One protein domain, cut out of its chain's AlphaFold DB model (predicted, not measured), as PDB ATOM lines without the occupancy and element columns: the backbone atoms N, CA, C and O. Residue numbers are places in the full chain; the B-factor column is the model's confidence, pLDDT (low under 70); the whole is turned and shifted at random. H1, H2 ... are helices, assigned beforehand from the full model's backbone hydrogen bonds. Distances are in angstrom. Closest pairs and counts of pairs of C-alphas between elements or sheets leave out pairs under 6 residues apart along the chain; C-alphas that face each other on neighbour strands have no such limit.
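Overview. This is residues 49 to 184 of the 188 residues of an uncharacterized protein of Ustilago bromivora (UniProt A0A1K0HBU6). Helices H2, H3, H4 and H6 make an up-and-down bundle, with short H1 and H5 at opposite ends. The printed part has 136 residues with six named helices, H1 to H6 in order, and no named strand: all helix. It is compact, radius of gyration of the C-alphas 15.1 A, spans 41 by 28 by 23 A.

Along the chain. H1, residues 49 to 55, begins at C-alpha 49 (210.799, 180.275, 105.084). H2 is residues 77 to 86; H3, 100 to 118, 26.8 A; H4, 132 to 151, 28.4 A; H5, 153 to 159. H6, 162 to 183, 31.5 A, ends at C-alpha 183 (208.096, 172.141, 95.344).

Arrangement. H6, the hub, touches H4 at a shallow tilt of 26 degrees, opposite ways; the closest C-alphas, Phe 139 and Ala 179, are 4.9 A apart. H2 and H3 form a hairpin; their closest C-alphas, Ile 79 and Ile 110, are 6.0 A apart. Residues 174 to 182 of H6 touch H1, closest C-alphas Thr 55 and Leu 178, 6.1 A. Residues 162 to 165 touch H5, closest C-alphas Val 157 and Thr 165, 6.0 A. Every O i to N i+4 pair is within hydrogen-bond range in H1, H3, H4 and H6, 5 of 6 in H2, 2 of 3 in H5.

Size, cuts and confidence. The farthest C-alphas, Ala 61 and Glu 94, are 45.1 A apart. The printed part has no cut. Links H1 to H2, H2 to H3 and H3 to H4 are long. Residues 68, 90 to 96 and 98 to 100 have pLDDT under 70.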
ATOM      1  N   ARG A  49     211.737 179.201 104.699       95.44
ATOM      2  CA  ARG A  49     210.799 180.275 105.084       95.44
ATOM      3  C   ARG A  49     211.359 181.666 104.806       95.44
ATOM      4  O   ARG A  49     210.605 182.549 104.398       95.44
ATOM      5  N   GLU A  50     212.644 181.875 105.070       95.44
ATOM      6  CA  GLU A  50     213.338 183.138 104.805       95.44
ATOM      7  C   GLU A  50     213.418 183.410 103.303       95.44
ATOM      8  O   GLU A  50     212.988 184.476 102.860       95.44
ATOM      9  N   GLN A  51     213.860 182.427 102.516       95.69
ATOM     10  CA  GLN A  51     213.919 182.528 101.057       95.69
ATOM     11  C   GLN A  51     212.535 182.770 100.449       95.69
ATOM     12  O   GLN A  51     212.352 183.711  99.682       95.69
ATOM     13  N   TYR A  52     211.533 181.984 100.844       96.19
ATOM     14  CA  TYR A  52     210.172 182.100 100.331       96.19
ATOM     15  C   TYR A  52     209.567 183.476 100.629       96.19
ATOM     16  O   TYR A  52     208.949 184.087  99.762       96.19
ATOM     17  N   ARG A  53     209.769 184.008 101.846       95.69
ATOM     18  CA  ARG A  53     209.331 185.369 102.198       95.69
ATOM     19  C   ARG A  53     210.102 186.443 101.438       95.69
ATOM     20  O   ARG A  53     209.485 187.429 101.051       95.69
ATOM     21  N   GLY A  54     211.405 186.262 101.231       94.62
ATOM     22  CA  GLY A  54     212.244 187.188 100.465       94.62
ATOM     23  C   GLY A  54     211.853 187.268  98.987       94.62
ATOM     24  O   GLY A  54     211.880 188.349  98.407       94.62
ATOM     25  N   THR A  55     211.419 186.150  98.404       95.12
ATOM     26  CA  THR A  55     210.944 186.055  97.011       95.12
ATOM     27  C   THR A  55     209.466 186.435  96.862       95.12
ATOM     28  O   THR A  55     208.970 186.626  95.750       95.12
ATOM     29  N   PHE A  56     208.723 186.561  97.964       95.69
ATOM     30  CA  PHE A  56     207.296 186.848  97.913       95.69
ATOM     31  C   PHE A  56     207.026 188.230  97.300       95.69
ATOM     32  O   PHE A  56     207.328 189.272  97.874       95.69
ATOM     33  N   MET A  57     206.407 188.235  96.120       94.00
ATOM     34  CA  MET A  57     206.269 189.432  95.279       94.00
ATOM     35  C   MET A  57     205.268 190.481  95.790       94.00
ATOM     36  O   MET A  57     205.186 191.578  95.234       94.00
ATOM     37  N   TYR A  58     204.464 190.157  96.805       92.44
ATOM     38  CA  TYR A  58     203.480 191.077  97.371       92.44
ATOM     39  C   TYR A  58     203.941 191.615  98.721       92.44
ATOM     40  O   TYR A  58     204.526 190.909  99.535       92.44
ATOM     41  N   ASN A  59     203.617 192.878  98.993       90.88
ATOM     42  CA  ASN A  59     203.956 193.500 100.266       90.88
ATOM     43  C   ASN A  59     203.185 192.838 101.423       90.88
ATOM     44  O   ASN A  59     201.981 193.058 101.577       90.88
ATOM     45  N   LEU A  60     203.896 192.086 102.264       89.50
ATOM     46  CA  LEU A  60     203.338 191.413 103.439       89.50
ATOM     47  C   LEU A  60     202.807 192.383 104.504       89.50
ATOM     48  O   LEU A  60     201.914 192.013 105.253       89.50
ATOM     49  N   ALA A  61     203.271 193.635 104.562       89.38
ATOM     50  CA  ALA A  61     202.675 194.638 105.448       89.38
ATOM     51  C   ALA A  61     201.260 195.034 104.992       89.38
ATOM     52  O   ALA A  61     200.405 195.352 105.813       89.38
ATOM     53  N   LYS A  62     200.996 194.981 103.678       87.56
ATOM     54  CA  LYS A  62     199.664 195.220 103.101       87.56
ATOM     55  C   LYS A  62     198.787 193.965 103.121       87.56
ATOM     56  O   LYS A  62     197.566 194.080 103.179       87.56
ATOM     57  N   TYR A  63     199.405 192.788 103.068       84.44
ATOM     58  CA  TYR A  63     198.735 191.489 103.055       84.44
ATOM     59  C   TYR A  63     199.320 190.569 104.142       84.44
ATOM     60  O   TYR A  63     200.000 189.602 103.812       84.44
ATOM     61  N   PRO A  64     199.118 190.879 105.438       82.19
ATOM     62  CA  PRO A  64     199.772 190.147 106.529       82.19
ATOM     63  C   PRO A  64     199.161 188.766 106.785       82.19
ATOM     64  O   PRO A  64     199.836 187.869 107.300       82.19
ATOM     65  N   LEU A  65     197.883 188.600 106.441       85.00
ATOM     66  CA  LEU A  65     197.136 187.363 106.588       85.00
ATOM     67  C   LEU A  65     196.531 186.952 105.246       85.00
ATOM     68  O   LEU A  65     196.137 187.820 104.459       85.00
ATOM     69  N   PRO A  66     196.460 185.639 104.990       83.31
ATOM     70  CA  PRO A  66     195.900 185.134 103.757       83.31
ATOM     71  C   PRO A  66     194.393 185.396 103.700       83.31
ATOM     72  O   PRO A  66     193.698 185.293 104.708       83.31
ATOM     73  N   ILE A  67     193.894 185.708 102.504       71.44
ATOM     74  CA  ILE A  67     192.454 185.931 102.267       71.44
ATOM     75  C   ILE A  67     191.664 184.629 102.479       71.44
ATOM     76  O   ILE A  67     190.529 184.655 102.948       71.44
ATOM     77  N   TRP A  68     192.290 183.494 102.161       69.19
ATOM     78  CA  TRP A  68     191.751 182.155 102.371       69.19
ATOM     79  C   TRP A  68     192.719 181.353 103.222       69.19
ATOM     80  O   TRP A  68     193.889 181.220 102.868       69.19
ATOM     81  N   THR A  69     192.226 180.824 104.337       73.06
ATOM     82  CA  THR A  69     193.001 179.992 105.267       73.06
ATOM     83  C   THR A  69     193.003 178.512 104.900       73.06
ATOM     84  O   THR A  69     193.577 177.703 105.626       73.06
ATOM     85  N   ASP A  70     192.368 178.154 103.787       76.75
ATOM     86  CA  ASP A  70     192.044 176.770 103.476       76.75
ATOM     87  C   ASP A  70     193.233 176.017 102.868       76.75
ATOM     88  O   ASP A  70     193.989 176.520 102.029       76.75
ATOM     89  N   ILE A  71     193.373 174.759 103.282       86.88
ATOM     90  CA  ILE A  71     194.184 173.770 102.575       86.88
ATOM     91  C   ILE A  71     193.354 173.323 101.378       86.88
ATOM     92  O   ILE A  71     192.327 172.662 101.546       86.88
ATOM     93  N   ILE A  72     193.772 173.681 100.166       90.38
ATOM     94  CA  ILE A  72     193.007 173.314  98.973       90.38
ATOM     95  C   ILE A  72     193.274 171.851  98.621       90.38
ATOM     96  O   ILE A  72     194.412 171.386  98.649       90.38
ATOM     97  N   HIS A  73     192.211 171.104  98.332       90.12
ATOM     98  CA  HIS A  73     192.295 169.675  97.992       90.12
ATOM     99  C   HIS A  73     192.413 169.449  96.485       90.12
ATOM    100  O   HIS A  73     192.999 168.465  96.042       90.12
ATOM    101  N   GLU A  74     191.909 170.397  95.699       91.75
ATOM    102  CA  GLU A  74     192.019 170.412  94.249       91.75
ATOM    103  C   GLU A  74     192.569 171.759  93.794       91.75
ATOM    104  O   GLU A  74     192.227 172.814  94.337       91.75
ATOM    105  N   TYR A  75     193.423 171.730  92.773       92.38
ATOM    106  CA  TYR A  75     193.915 172.961  92.176       92.38
ATOM    107  C   TYR A  75     192.781 173.628  91.375       92.38
ATOM    108  O   TYR A  75     192.072 172.923  90.650       92.38
ATOM    109  N   PRO A  76     192.567 174.957  91.471       90.81
ATOM    110  CA  PRO A  76     191.369 175.575  90.912       90.81
ATOM    111  C   PRO A  76     191.233 175.378  89.399       90.81
ATOM    112  O   PRO A  76     191.999 175.952  88.618       90.81
ATOM    113  N   LYS A  77     190.177 174.655  88.996       86.38
ATOM    114  CA  LYS A  77     189.857 174.368  87.587       86.38
ATOM    115  C   LYS A  77     189.805 175.627  86.726       86.38
ATOM    116  O   LYS A  77     190.364 175.667  85.641       86.38
ATOM    117  N   GLY A  78     189.259 176.719  87.262       81.69
ATOM    118  CA  GLY A  78     189.179 177.995  86.547       81.69
ATOM    119  C   GLY A  78     190.528 178.605  86.132       81.69
ATOM    120  O   GLY A  78     190.544 179.421  85.217       81.69
ATOM    121  N   ILE A  79     191.648 178.239  86.770       86.44
ATOM    122  CA  ILE A  79     192.987 178.601  86.279       86.44
ATOM    123  C   ILE A  79     193.486 177.544  85.301       86.44
ATOM    124  O   ILE A  79     193.930 177.908  84.218       86.44
ATOM    125  N   THR A  80     193.418 176.255  85.650       83.50
ATOM    126  CA  THR A  80     193.972 175.195  84.792       83.50
ATOM    127  C   THR A  80     193.260 175.087  83.460       83.50
ATOM    128  O   THR A  80     193.929 174.958  82.451       83.50
ATOM    129  N   ASP A  81     191.937 175.191  83.419       84.69
ATOM    130  CA  ASP A  81     191.166 175.079  82.181       84.69
ATOM    131  C   ASP A  81     191.504 176.234  81.238       84.69
ATOM    132  O   ASP A  81     191.669 176.036  80.040       84.69
ATOM    133  N   ARG A  82     191.691 177.442  81.786       83.06
ATOM    134  CA  ARG A  82     192.083 178.625  81.011       83.06
ATOM    135  C   ARG A  82     193.533 178.574  80.565       83.06
ATOM    136  O   ARG A  82     193.811 178.909  79.420       83.06
ATOM    137  N   ALA A  83     194.435 178.150  81.445       84.44
ATOM    138  CA  ALA A  83     195.834 177.953  81.104       84.44
ATOM    139  C   ALA A  83     195.963 176.889  80.010       84.44
ATOM    140  O   ALA A  83     196.527 177.172  78.966       84.44
ATOM    141  N   ASN A  84     195.344 175.721  80.190       83.69
ATOM    142  CA  ASN A  84     195.309 174.652  79.193       83.69
ATOM    143  C   ASN A  84     194.700 175.126  77.876       83.69
ATOM    144  O   ASN A  84     195.214 174.783  76.820       83.69
ATOM    145  N   HIS A  85     193.631 175.923  77.930       81.12
ATOM    146  CA  HIS A  85     193.047 176.507  76.732       81.12
ATOM    147  C   HIS A  85     194.054 177.408  76.018       81.12
ATOM    148  O   HIS A  85     194.264 177.222  74.833       81.12
ATOM    149  N   LEU A  86     194.714 178.340  76.715       83.25
ATOM    150  CA  LEU A  86     195.741 179.202  76.115       83.25
ATOM    151  C   LEU A  86     196.908 178.393  75.544       83.25
ATOM    152  O   LEU A  86     197.338 178.664  74.429       83.25
ATOM    153  N   LEU A  87     197.346 177.351  76.255       79.62
ATOM    154  CA  LEU A  87     198.411 176.447  75.823       79.62
ATOM    155  C   LEU A  87     198.091 175.682  74.529       79.62
ATOM    156  O   LEU A  87     199.008 175.109  73.953       79.62
ATOM    157  N   GLN A  88     196.840 175.673  74.052       79.19
ATOM    158  CA  GLN A  88     196.469 175.109  72.746       79.19
ATOM    159  C   GLN A  88     196.682 176.076  71.572       79.19
ATOM    160  O   GLN A  88     196.533 175.661  70.425       79.19
ATOM    161  N   TYR A  89     197.004 177.345  71.830       74.44
ATOM    162  CA  TYR A  89     197.199 178.375  70.805       74.44
ATOM    163  C   TYR A  89     198.655 178.845  70.755       74.44
ATOM    164  O   TYR A  89     199.392 178.707  71.730       74.44
ATOM    165  N   GLY A  90     199.061 179.459  69.643       67.12
ATOM    166  CA  GLY A  90     200.322 180.200  69.546       67.12
ATOM    167  C   GLY A  90     201.370 179.602  68.610       67.12
ATOM    168  O   GLY A  90     201.123 178.614  67.933       67.12
ATOM    169  N   TYR A  91     202.557 180.214  68.574       59.12
ATOM    170  CA  TYR A  91     203.605 179.955  67.572       59.12
ATOM    171  C   TYR A  91     204.115 178.503  67.544       59.12
ATOM    172  O   TYR A  91     204.488 177.999  66.488       59.12
ATOM    173  N   ARG A  92     204.115 177.814  68.693       62.56
ATOM    174  CA  ARG A  92     204.501 176.394  68.803       62.56
ATOM    175  C   ARG A  92     203.321 175.416  68.712       62.56
ATOM    176  O   ARG A  92     203.537 174.216  68.836       62.56
ATOM    177  N   GLN A  93     202.093 175.904  68.536       64.19
ATOM    178  CA  GLN A  93     200.873 175.094  68.520       64.19
ATOM    179  C   GLN A  93     200.176 175.168  67.161       64.19
ATOM    180  O   GLN A  93     200.328 176.124  66.408       64.19
ATOM    181  N   GLU A  94     199.358 174.162  66.851       59.19
ATOM    182  CA  GLU A  94     198.668 174.050  65.556       59.19
ATOM    183  C   GLU A  94     197.568 175.110  65.341       59.19
ATOM    184  O   GLU A  94     197.033 175.225  64.237       59.19
ATOM    185  N   ARG A  95     197.205 175.889  66.374       65.25
ATOM    186  CA  ARG A  95     196.118 176.876  66.311       65.25
ATOM    187  C   ARG A  95     196.636 178.319  66.420       65.25
ATOM    188  O   ARG A  95     197.192 178.688  67.459       65.25
ATOM    189  N   PRO A  96     196.411 179.167  65.399       66.12
ATOM    190  CA  PRO A  96     196.771 180.580  65.464       66.12
ATOM    191  C   PRO A  96     195.925 181.331  66.500       66.12
ATOM    192  O   PRO A  96     194.766 180.988  66.738       66.12
ATOM    193  N   ILE A  97     196.487 182.386  67.101       70.62
ATOM    194  CA  ILE A  97     195.735 183.276  67.995       70.62
ATOM    195  C   ILE A  97     194.881 184.219  67.137       70.62
ATOM    196  O   ILE A  97     195.322 185.297  66.751       70.62
ATOM    197  N   THR A  98     193.665 183.798  66.795       66.31
ATOM    198  CA  THR A  98     192.753 184.564  65.922       66.31
ATOM    199  C   THR A  98     191.751 185.431  66.684       66.31
ATOM    200  O   THR A  98     191.130 186.306  66.093       66.31
ATOM    201  N   GLU A  99     191.606 185.223  67.996       68.56
ATOM    202  CA  GLU A  99     190.634 185.913  68.854       68.56
ATOM    203  C   GLU A  99     191.356 186.713  69.946       68.56
ATOM    204  O   GLU A  99     191.404 186.327  71.116       68.56
ATOM    205  N   ALA A 100     191.956 187.838  69.547       66.81
ATOM    206  CA  ALA A 100     192.751 188.697  70.427       66.81
ATOM    207  C   ALA A 100     192.006 189.102  71.715       66.81
ATOM    208  O   ALA A 100     192.574 189.063  72.807       66.81
ATOM    209  N   GLU A 101     190.719 189.446  71.602       71.19
ATOM    210  CA  GLU A 101     189.896 189.835  72.749       71.19
ATOM    211  C   GLU A 101     189.675 188.670  73.729       71.19
ATOM    212  O   GLU A 101     189.792 188.859  74.942       71.19
ATOM    213  N   ASP A 102     189.439 187.452  73.232       80.81
ATOM    214  CA  ASP A 102     189.238 186.263  74.070       80.81
ATOM    215  C   ASP A 102     190.527 185.872  74.816       80.81
ATOM    216  O   ASP A 102     190.495 185.579  76.016       80.81
ATOM    217  N   VAL A 103     191.687 185.952  74.156       87.19
ATOM    218  CA  VAL A 103     192.990 185.700  74.796       87.19
ATOM    219  C   VAL A 103     193.297 186.729  75.877       87.19
ATOM    220  O   VAL A 103     193.609 186.352  77.010       87.19
ATOM    221  N   VAL A 104     193.174 188.022  75.571       88.25
ATOM    222  CA  VAL A 104     193.456 189.088  76.542       88.25
ATOM    223  C   VAL A 104     192.503 189.006  77.737       88.25
ATOM    224  O   VAL A 104     192.939 189.147  78.884       88.25
ATOM    225  N   ASN A 105     191.216 188.726  77.512       88.31
ATOM    226  CA  ASN A 105     190.245 188.563  78.593       88.31
ATOM    227  C   ASN A 105     190.549 187.333  79.458       88.31
ATOM    228  O   ASN A 105     190.534 187.434  80.687       88.31
ATOM    229  N   LYS A 106     190.934 186.199  78.859       89.94
ATOM    230  CA  LYS A 106     191.384 185.024  79.624       89.94
ATOM    231  C   LYS A 106     192.630 185.311  80.457       89.94
ATOM    232  O   LYS A 106     192.692 184.885  81.608       89.94
ATOM    233  N   LEU A 107     193.603 186.041  79.917       92.69
ATOM    234  CA  LEU A 107     194.808 186.420  80.656       92.69
ATOM    235  C   LEU A 107     194.482 187.342  81.845       92.69
ATOM    236  O   LEU A 107     195.019 187.148  82.938       92.69
ATOM    237  N   LYS A 108     193.559 188.299  81.683       92.25
ATOM    238  CA  LYS A 108     193.065 189.147  82.788       92.25
ATOM    239  C   LYS A 108     192.367 188.327  83.878       92.25
ATOM    240  O   LYS A 108     192.618 188.543  85.066       92.25
ATOM    241  N   ASP A 109     191.541 187.361  83.489       92.50
ATOM    242  CA  ASP A 109     190.899 186.429  84.421       92.50
ATOM    243  C   ASP A 109     191.926 185.605  85.207       92.50
ATOM    244  O   ASP A 109     191.801 185.433  86.425       92.50
ATOM    245  N   ILE A 110     192.949 185.094  84.515       94.56
ATOM    246  CA  ILE A 110     194.041 184.346  85.141       94.56
ATOM    247  C   ILE A 110     194.787 185.244  86.127       94.56
ATOM    248  O   ILE A 110     195.008 184.807  87.250       94.56
ATOM    249  N   ASP A 111     195.108 186.494  85.784       94.31
ATOM    250  CA  ASP A 111     195.799 187.422  86.692       94.31
ATOM    251  C   ASP A 111     195.064 187.613  88.020       94.31
ATOM    252  O   ASP A 111     195.676 187.560  89.093       94.31
ATOM    253  N   ALA A 112     193.751 187.840  87.957       92.75
ATOM    254  CA  ALA A 112     192.935 188.049  89.145       92.75
ATOM    255  C   ALA A 112     192.959 186.813  90.055       92.75
ATOM    256  O   ALA A 112     193.152 186.922  91.270       92.75
ATOM    257  N   ARG A 113     192.824 185.623  89.461       93.19
ATOM    258  CA  ARG A 113     192.817 184.348  90.188       93.19
ATOM    259  C   ARG A 113     194.204 183.969  90.704       93.19
ATOM    260  O   ARG A 113     194.321 183.495  91.830       93.19
ATOM    261  N   ALA A 114     195.248 184.223  89.921       94.56
ATOM    262  CA  ALA A 114     196.643 184.012  90.286       94.56
ATOM    263  C   ALA A 114     197.002 184.832  91.527       94.56
ATOM    264  O   ALA A 114     197.510 184.293  92.507       94.56
ATOM    265  N   LYS A 115     196.641 186.120  91.530       94.00
ATOM    266  CA  LYS A 115     196.815 186.985  92.698       94.00
ATOM    267  C   LYS A 115     196.106 186.420  93.927       94.00
ATOM    268  O   LYS A 115     196.687 186.411  95.008       94.00
ATOM    269  N   ALA A 116     194.869 185.956  93.773       92.44
ATOM    270  CA  ALA A 116     194.102 185.412  94.883       92.44
ATOM    271  C   ALA A 116     194.720 184.114  95.439       92.44
ATOM    272  O   ALA A 116     194.781 183.934  96.652       92.44
ATOM    273  N   LEU A 117     195.263 183.253  94.571       93.38
ATOM    274  CA  LEU A 117     196.010 182.062  94.979       93.38
ATOM    275  C   LEU A 117     197.284 182.403  95.761       93.38
ATOM    276  O   LEU A 117     197.515 181.841  96.833       93.38
ATOM    277  N   VAL A 118     198.090 183.337  95.251       95.06
ATOM    278  CA  VAL A 118     199.358 183.738  95.883       95.06
ATOM    279  C   VAL A 118     199.122 184.441  97.223       95.06
ATOM    280  O   VAL A 118     199.858 184.215  98.179       95.06
ATOM    281  N   LEU A 119     198.071 185.258  97.323       94.38
ATOM    282  CA  LEU A 119     197.670 185.917  98.572       94.38
ATOM    283  C   LEU A 119     196.855 185.016  99.515       94.38
ATOM    284  O   LEU A 119     196.528 185.445 100.618       94.38
ATOM    285  N   GLY A 120     196.495 183.804  99.098       93.75
ATOM    286  CA  GLY A 120     195.706 182.851  99.875       93.75
ATOM    287  C   GLY A 120     196.499 181.562 100.125       93.75
ATOM    288  O   GLY A 120     197.470 181.606 100.882       93.75
ATOM    289  N   PRO A 121     196.146 180.429  99.489       93.69
ATOM    290  CA  PRO A 121     196.778 179.126  99.726       93.69
ATOM    291  C   PRO A 121     198.311 179.103  99.611       93.69
ATOM    292  O   PRO A 121     198.966 178.371 100.351       93.69
ATOM    293  N   PHE A 122     198.892 179.921  98.726       94.75
ATOM    294  CA  PHE A 122     200.346 180.003  98.507       94.75
ATOM    295  C   PHE A 122     201.016 181.162  99.258       94.75
ATOM    296  O   PHE A 122     202.185 181.482  99.027       94.75
ATOM    297  N   HIS A 123     200.304 181.782 100.198       95.62
ATOM    298  CA  HIS A 123     200.874 182.775 101.098       95.62
ATOM    299  C   HIS A 123     201.984 182.143 101.969       95.62
ATOM    300  O   HIS A 123     201.851 180.979 102.367       95.62
ATOM    301  N   PRO A 124     203.032 182.885 102.395       94.62
ATOM    302  CA  PRO A 124     204.136 182.346 103.205       94.62
ATOM    303  C   PRO A 124     203.738 181.750 104.564       94.62
ATOM    304  O   PRO A 124     204.578 181.200 105.270       94.62
ATOM    305  N   LYS A 125     202.479 181.914 104.981       92.25
ATOM    306  CA  LYS A 125     201.921 181.310 106.200       92.25
ATOM    307  C   LYS A 125     201.237 179.963 105.958       92.25
ATOM    308  O   LYS A 125     201.045 179.234 106.921       92.25
ATOM    309  N   LEU A 126     200.863 179.655 104.716       93.19
ATOM    310  CA  LEU A 126     200.052 178.484 104.370       93.19
ATOM    311  C   LEU A 126     200.728 177.535 103.385       93.19
ATOM    312  O   LEU A 126     200.371 176.364 103.359       93.19
ATOM    313  N   VAL A 127     201.710 177.994 102.605       94.00
ATOM    314  CA  VAL A 127     202.331 177.172 101.553       94.00
ATOM    315  C   VAL A 127     202.859 175.824 102.071       94.00
ATOM    316  O   VAL A 127     202.705 174.801 101.408       94.00
ATOM    317  N   GLU A 128     203.395 175.790 103.296       93.00
ATOM    318  CA  GLU A 128     203.917 174.570 103.932       93.00
ATOM    319  C   GLU A 128     202.852 173.504 104.198       93.00
ATOM    320  O   GLU A 128     203.183 172.321 104.243       93.00
ATOM    321  N   VAL A 129     201.594 173.903 104.404       91.75
ATOM    322  CA  VAL A 129     200.496 172.973 104.711       91.75
ATOM    323  C   VAL A 129     199.710 172.546 103.473       91.75
ATOM    324  O   VAL A 129     198.867 171.661 103.569       91.75
ATOM    325  N   GLN A 130     199.982 173.146 102.311       93.50
ATOM    326  CA  GLN A 130     199.383 172.704 101.053       93.50
ATOM    327  C   GLN A 130     199.931 171.333 100.653       93.50
ATOM    328  O   GLN A 130     201.070 170.993 100.971       93.50
ATOM    329  N   PHE A 131     199.145 170.538  99.930       93.44
ATOM    330  CA  PHE A 131     199.617 169.242  99.447       93.44
ATOM    331  C   PHE A 131     200.724 169.390  98.401       93.44
ATOM    332  O   PHE A 131     200.726 170.327  97.604       93.44
ATOM    333  N   ASP A 132     201.638 168.420  98.357       93.12
ATOM    334  CA  ASP A 132     202.735 168.416  97.385       93.12
ATOM    335  C   ASP A 132     202.233 168.440  95.936       93.12
ATOM    336  O   ASP A 132     202.696 169.226  95.112       93.12
ATOM    337  N   THR A 133     201.189 167.659  95.657       93.75
ATOM    338  CA  THR A 133     200.501 167.629  94.360       93.75
ATOM    339  C   THR A 133     199.959 169.001  93.957       93.75
ATOM    340  O   THR A 133     200.058 169.388  92.795       93.75
ATOM    341  N   ILE A 134     199.438 169.769  94.916       95.25
ATOM    342  CA  ILE A 134     198.923 171.124  94.702       95.25
ATOM    343  C   ILE A 134     200.062 172.106  94.421       95.25
ATOM    344  O   ILE A 134     199.948 172.916  93.500       95.25
ATOM    345  N   ARG A 135     201.170 172.024  95.169       95.69
ATOM    346  CA  ARG A 135     202.347 172.885  94.962       95.69
ATOM    347  C   ARG A 135     203.007 172.631  93.611       95.69
ATOM    348  O   ARG A 135     203.252 173.587  92.879       95.69
ATOM    349  N   ARG A 136     203.192 171.365  93.229       95.75
ATOM    350  CA  ARG A 136     203.692 170.994  91.896       95.75
ATOM    351  C   ARG A 136     202.770 171.490  90.793       95.75
ATOM    352  O   ARG A 136     203.227 172.160  89.878       95.75
ATOM    353  N   LYS A 137     201.454 171.275  90.921       95.44
ATOM    354  CA  LYS A 137     200.495 171.750  89.915       95.44
ATOM    355  C   LYS A 137     200.516 173.273  89.761       95.44
ATOM    356  O   LYS A 137     200.369 173.772  88.644       95.44
ATOM    357  N   HIS A 138     200.706 174.009  90.857       96.44
ATOM    358  CA  HIS A 138     200.888 175.460  90.830       96.44
ATOM    359  C   HIS A 138     202.133 175.854  90.038       96.44
ATOM    360  O   HIS A 138     202.031 176.663  89.115       96.44
ATOM    361  N   PHE A 139     203.271 175.234  90.352       97.12
ATOM    362  CA  PHE A 139     204.521 175.441  89.630       97.12
ATOM    363  C   PHE A 139     204.373 175.131  88.136       97.12
ATOM    364  O   PHE A 139     204.620 176.013  87.317       97.12
ATOM    365  N   ASP A 140     203.878 173.946  87.775       95.50
ATOM    366  CA  ASP A 140     203.706 173.522  86.381       95.50
ATOM    367  C   ASP A 140     202.829 174.501  85.590       95.50
ATOM    368  O   ASP A 140     203.140 174.868  84.457       95.50
ATOM    369  N   THR A 141     201.740 174.969  86.209       95.44
ATOM    370  CA  THR A 141     200.805 175.908  85.582       95.44
ATOM    371  C   THR A 141     201.489 177.231  85.244       95.44
ATOM    372  O   THR A 141     201.355 177.727  84.126       95.44
ATOM    373  N   PHE A 142     202.220 177.821  86.193       96.56
ATOM    374  CA  PHE A 142     202.865 179.118  85.972       96.56
ATOM    375  C   PHE A 142     204.164 179.014  85.169       96.56
ATOM    376  O   PHE A 142     204.491 179.960  84.457       96.56
ATOM    377  N   SER A 143     204.841 177.861  85.189       95.94
ATOM    378  CA  SER A 143     205.902 177.524  84.236       95.94
ATOM    379  C   SER A 143     205.375 177.542  82.804       95.94
ATOM    380  O   SER A 143     205.886 178.299  81.981       95.94
ATOM    381  N   GLY A 144     204.302 176.790  82.532       93.56
ATOM    382  CA  GLY A 144     203.700 176.724  81.200       93.56
ATOM    383  C   GLY A 144     203.166 178.075  80.725       93.56
ATOM    384  O   GLY A 144     203.406 178.468  79.590       93.56
ATOM    385  N   LEU A 145     202.496 178.838  81.596       95.19
ATOM    386  CA  LEU A 145     202.004 180.174  81.245       95.19
ATOM    387  C   LEU A 145     203.137 181.172  80.961       95.19
ATOM    388  O   LEU A 145     203.017 181.975  80.037       95.19
ATOM    389  N   ALA A 146     204.221 181.154  81.744       96.50
ATOM    390  CA  ALA A 146     205.360 182.040  81.518       96.50
ATOM    391  C   ALA A 146     206.079 181.709  80.201       96.50
ATOM    392  O   ALA A 146     206.407 182.625  79.447       96.50
ATOM    393  N   GLU A 147     206.283 180.422  79.906       94.81
ATOM    394  CA  GLU A 147     206.842 179.978  78.624       94.81
ATOM    395  C   GLU A 147     205.932 180.376  77.460       94.81
ATOM    396  O   GLU A 147     206.387 180.992  76.501       94.81
ATOM    397  N   TRP A 148     204.627 180.132  77.584       93.44
ATOM    398  CA  TRP A 148     203.664 180.460  76.542       93.44
ATOM    399  C   TRP A 148     203.621 181.956  76.215       93.44
ATOM    400  O   TRP A 148     203.588 182.322  75.040       93.44
ATOM    401  N   ILE A 149     203.653 182.837  77.225       94.06
ATOM    402  CA  ILE A 149     203.732 184.285  76.981       94.06
ATOM    403  C   ILE A 149     205.054 184.648  76.304       94.06
ATOM    404  O   ILE A 149     205.051 185.494  75.415       94.06
ATOM    405  N   ALA A 150     206.172 184.039  76.710       94.81
ATOM    406  CA  ALA A 150     207.470 184.308  76.099       94.81
ATOM    407  C   ALA A 150     207.495 183.898  74.616       94.81
ATOM    408  O   ALA A 150     207.934 184.681  73.776       94.81
ATOM    409  N   ASP A 151     206.949 182.727  74.287       92.62
ATOM    410  CA  ASP A 151     206.865 182.224  72.912       92.62
ATOM    411  C   ASP A 151     205.918 183.045  72.026       92.62
ATOM    412  O   ASP A 151     206.123 183.147  70.819       92.62
ATOM    413  N   ASN A 152     204.883 183.647  72.617       91.50
ATOM    414  CA  ASN A 152     203.869 184.425  71.900       91.50
ATOM    415  C   ASN A 152     203.994 185.934  72.129       91.50
ATOM    416  O   ASN A 152     203.059 186.686  71.851       91.50
ATOM    417  N   PHE A 153     205.144 186.391  72.629       93.06
ATOM    418  CA  PHE A 153     205.306 187.748  73.137       93.06
ATOM    419  C   PHE A 153     204.947 188.814  72.096       93.06
ATOM    420  O   PHE A 153     204.148 189.703  72.366       93.06
ATOM    421  N   GLU A 154     205.480 188.699  70.879       91.62
ATOM    422  CA  GLU A 154     205.255 189.682  69.810       91.62
ATOM    423  C   GLU A 154     203.831 189.638  69.226       91.62
ATOM    424  O   GLU A 154     203.377 190.612  68.625       91.62
ATOM    425  N   GLU A 155     203.103 188.531  69.385       89.44
ATOM    426  CA  GLU A 155     201.678 188.464  69.040       89.44
ATOM    427  C   GLU A 155     200.837 189.158  70.120       89.44
ATOM    428  O   GLU A 155     200.005 190.003  69.810       89.44
ATOM    429  N   LEU A 156     201.131 188.909  71.397       91.25
ATOM    430  CA  LEU A 156     200.457 189.572  72.518       91.25
ATOM    431  C   LEU A 156     200.710 191.088  72.545       91.25
ATOM    432  O   LEU A 156     199.785 191.861  72.800       91.25
ATOM    433  N   VAL A 157     201.922 191.530  72.189       93.44
ATOM    434  CA  VAL A 157     202.266 192.956  72.030       93.44
ATOM    435  C   VAL A 157     201.343 193.648  71.026       93.44
ATOM    436  O   VAL A 157     201.006 194.814  71.223       93.44
ATOM    437  N   ARG A 158     200.933 192.948  69.959       90.62
ATOM    438  CA  ARG A 158     200.004 193.478  68.950       90.62
ATOM    439  C   ARG A 158     198.561 193.578  69.462       90.62
ATOM    440  O   ARG A 158     197.785 194.322  68.874       90.62
ATOM    441  N   MET A 159     198.209 192.863  70.535       89.44
ATOM    442  CA  MET A 159     196.841 192.770  71.069       89.44
ATOM    443  C   MET A 159     196.560 193.705  72.252       89.44
ATOM    444  O   MET A 159     195.467 194.256  72.333       89.44
ATOM    445  N   GLU A 160     197.500 193.862  73.190       86.50
ATOM    446  CA  GLU A 160     197.338 194.729  74.372       86.50
ATOM    447  C   GLU A 160     198.294 195.928  74.315       86.50
ATOM    448  O   GLU A 160     197.844 197.043  74.074       86.50
ATOM    449  N   ASP A 161     199.594 195.690  74.507       92.12
ATOM    450  CA  ASP A 161     200.737 196.573  74.251       92.12
ATOM    451  C   ASP A 161     202.003 195.928  74.860       92.12
ATOM    452  O   ASP A 161     201.928 195.065  75.741       92.12
ATOM    453  N   ARG A 162     203.200 196.378  74.452       96.69
ATOM    454  CA  ARG A 162     204.472 195.801  74.938       96.69
ATOM    455  C   ARG A 162     204.656 195.901  76.451       96.69
ATOM    456  O   ARG A 162     205.250 195.006  77.053       96.69
ATOM    457  N   ARG A 163     204.185 196.979  77.080       97.00
ATOM    458  CA  ARG A 163     204.360 197.197  78.520       97.00
ATOM    459  C   ARG A 163     203.478 196.236  79.314       97.00
ATOM    460  O   ARG A 163     203.945 195.696  80.318       97.00
ATOM    461  N   MET A 164     202.233 196.020  78.897       95.12
ATOM    462  CA  MET A 164     201.325 195.072  79.540       95.12
ATOM    463  C   MET A 164     201.790 193.637  79.366       95.12
ATOM    464  O   MET A 164     201.890 192.931  80.372       95.12
ATOM    465  N   THR A 165     202.203 193.242  78.162       95.44
ATOM    466  CA  THR A 165     202.727 191.890  77.933       95.44
ATOM    467  C   THR A 165     203.996 191.630  78.750       95.44
ATOM    468  O   THR A 165     204.092 190.604  79.423       95.44
ATOM    469  N   ALA A 166     204.936 192.583  78.803       97.56
ATOM    470  CA  ALA A 166     206.138 192.467  79.639       97.56
ATOM    471  C   ALA A 166     205.809 192.370  81.138       97.56
ATOM    472  O   ALA A 166     206.341 191.516  81.846       97.56
ATOM    473  N   SER A 167     204.896 193.217  81.623       96.69
ATOM    474  CA  SER A 167     204.430 193.196  83.015       96.69
ATOM    475  C   SER A 167     203.785 191.856  83.381       96.69
ATOM    476  O   SER A 167     204.015 191.326  84.471       96.69
ATOM    477  N   ARG A 168     203.001 191.278  82.466       95.75
ATOM    478  CA  ARG A 168     202.356 189.976  82.643       95.75
ATOM    479  C   ARG A 168     203.367 188.834  82.653       95.75
ATOM    480  O   ARG A 168     203.322 188.019  83.572       95.75
ATOM    481  N   LEU A 169     204.302 188.817  81.702       97.50
ATOM    482  CA  LEU A 169     205.384 187.833  81.666       97.50
ATOM    483  C   LEU A 169     206.168 187.840  82.981       97.50
ATOM    484  O   LEU A 169     206.290 186.800  83.625       97.50
ATOM    485  N   GLN A 170     206.610 189.020  83.426       97.75
ATOM    486  CA  GLN A 170     207.340 189.167  84.685       97.75
ATOM    487  C   GLN A 170     206.517 188.666  85.874       97.75
ATOM    488  O   GLN A 170     207.043 188.009  86.770       97.75
ATOM    489  N   ARG A 171     205.209 188.953  85.899       97.00
ATOM    490  CA  ARG A 171     204.321 188.474  86.962       97.00
ATOM    491  C   ARG A 171     204.283 186.948  87.003       97.00
ATOM    492  O   ARG A 171     204.415 186.388  88.084       97.00
ATOM    493  N   TYR A 172     204.112 186.278  85.867       97.31
ATOM    494  CA  TYR A 172     204.042 184.813  85.835       97.31
ATOM    495  C   TYR A 172     205.394 184.164  86.123       97.31
ATOM    496  O   TYR A 172     205.423 183.157  86.823       97.31
ATOM    497  N   GLN A 173     206.501 184.777  85.699       98.19
ATOM    498  CA  GLN A 173     207.849 184.364  86.099       98.19
ATOM    499  C   GLN A 173     208.040 184.467  87.617       98.19
ATOM    500  O   GLN A 173     208.441 183.493  88.239       98.19
ATOM    501  N   ASN A 174     207.644 185.581  88.241       97.94
ATOM    502  CA  ASN A 174     207.734 185.732  89.696       97.94
ATOM    503  C   ASN A 174     206.891 184.685  90.446       97.94
ATOM    504  O   ASN A 174     207.314 184.180  91.484       97.94
ATOM    505  N   ILE A 175     205.698 184.357  89.936       98.06
ATOM    506  CA  ILE A 175     204.843 183.316  90.528       98.06
ATOM    507  C   ILE A 175     205.471 181.935  90.354       98.06
ATOM    508  O   ILE A 175     205.533 181.182  91.321       98.06
ATOM    509  N   ARG A 176     205.974 181.617  89.159       97.56
ATOM    510  CA  ARG A 176     206.707 180.381  88.878       97.56
ATOM    511  C   ARG A 176     207.900 180.217  89.818       97.56
ATOM    512  O   ARG A 176     208.049 179.159  90.417       97.56
ATOM    513  N   ASP A 177     208.722 181.251  89.964       97.19
ATOM    514  CA  ASP A 177     209.952 181.197  90.759       97.19
ATOM    515  C   ASP A 177     209.642 181.034  92.249       97.19
ATOM    516  O   ASP A 177     210.282 180.244  92.941       97.19
ATOM    517  N   LEU A 178     208.594 181.704  92.738       97.44
ATOM    518  CA  LEU A 178     208.081 181.470  94.085       97.44
ATOM    519  C   LEU A 178     207.558 180.031  94.247       97.44
ATOM    520  O   LEU A 178     207.848 179.380  95.248       97.44
ATOM    521  N   ALA A 179     206.799 179.526  93.273       97.00
ATOM    522  CA  ALA A 179     206.242 178.177  93.299       97.00
ATOM    523  C   ALA A 179     207.326 177.090  93.244       97.00
ATOM    524  O   ALA A 179     207.167 176.061  93.893       97.00
ATOM    525  N   ALA A 180     208.436 177.334  92.543       96.94
ATOM    526  CA  ALA A 180     209.586 176.436  92.492       96.94
ATOM    527  C   ALA A 180     210.196 176.221  93.884       96.94
ATOM    528  O   ALA A 180     210.473 175.097  94.277       96.94
ATOM    529  N   LEU A 181     210.313 177.278  94.698       96.00
ATOM    530  CA  LEU A 181     210.763 177.127  96.090       96.00
ATOM    531  C   LEU A 181     209.826 176.217  96.899       96.00
ATOM    532  O   LEU A 181     210.259 175.527  97.816       96.00
ATOM    533  N   ALA A 182     208.532 176.227  96.573       94.62
ATOM    534  CA  ALA A 182     207.515 175.452  97.264       94.62
ATOM    535  C   ALA A 182     207.438 173.980  96.823       94.62
ATOM    536  O   ALA A 182     206.758 173.199  97.492       94.62
ATOM    537  N   THR A 183     208.080 173.566  95.726       93.38
ATOM    538  CA  THR A 183     208.096 172.141  95.344       93.38
ATOM    539  C   THR A 183     209.013 171.323  96.245       93.38
ATOM    540  O   THR A 183     208.728 170.157  96.496       93.38
ATOM    541  N   ASP A 184     210.041 171.960  96.808       85.69
ATOM    542  CA  ASP A 184     211.123 171.287  97.533       85.69
ATOM    543  C   ASP A 184     211.099 171.604  99.037       85.69
ATOM    544  O   ASP A 184     212.136 171.720  99.690       85.69
TER     545      ASP A 184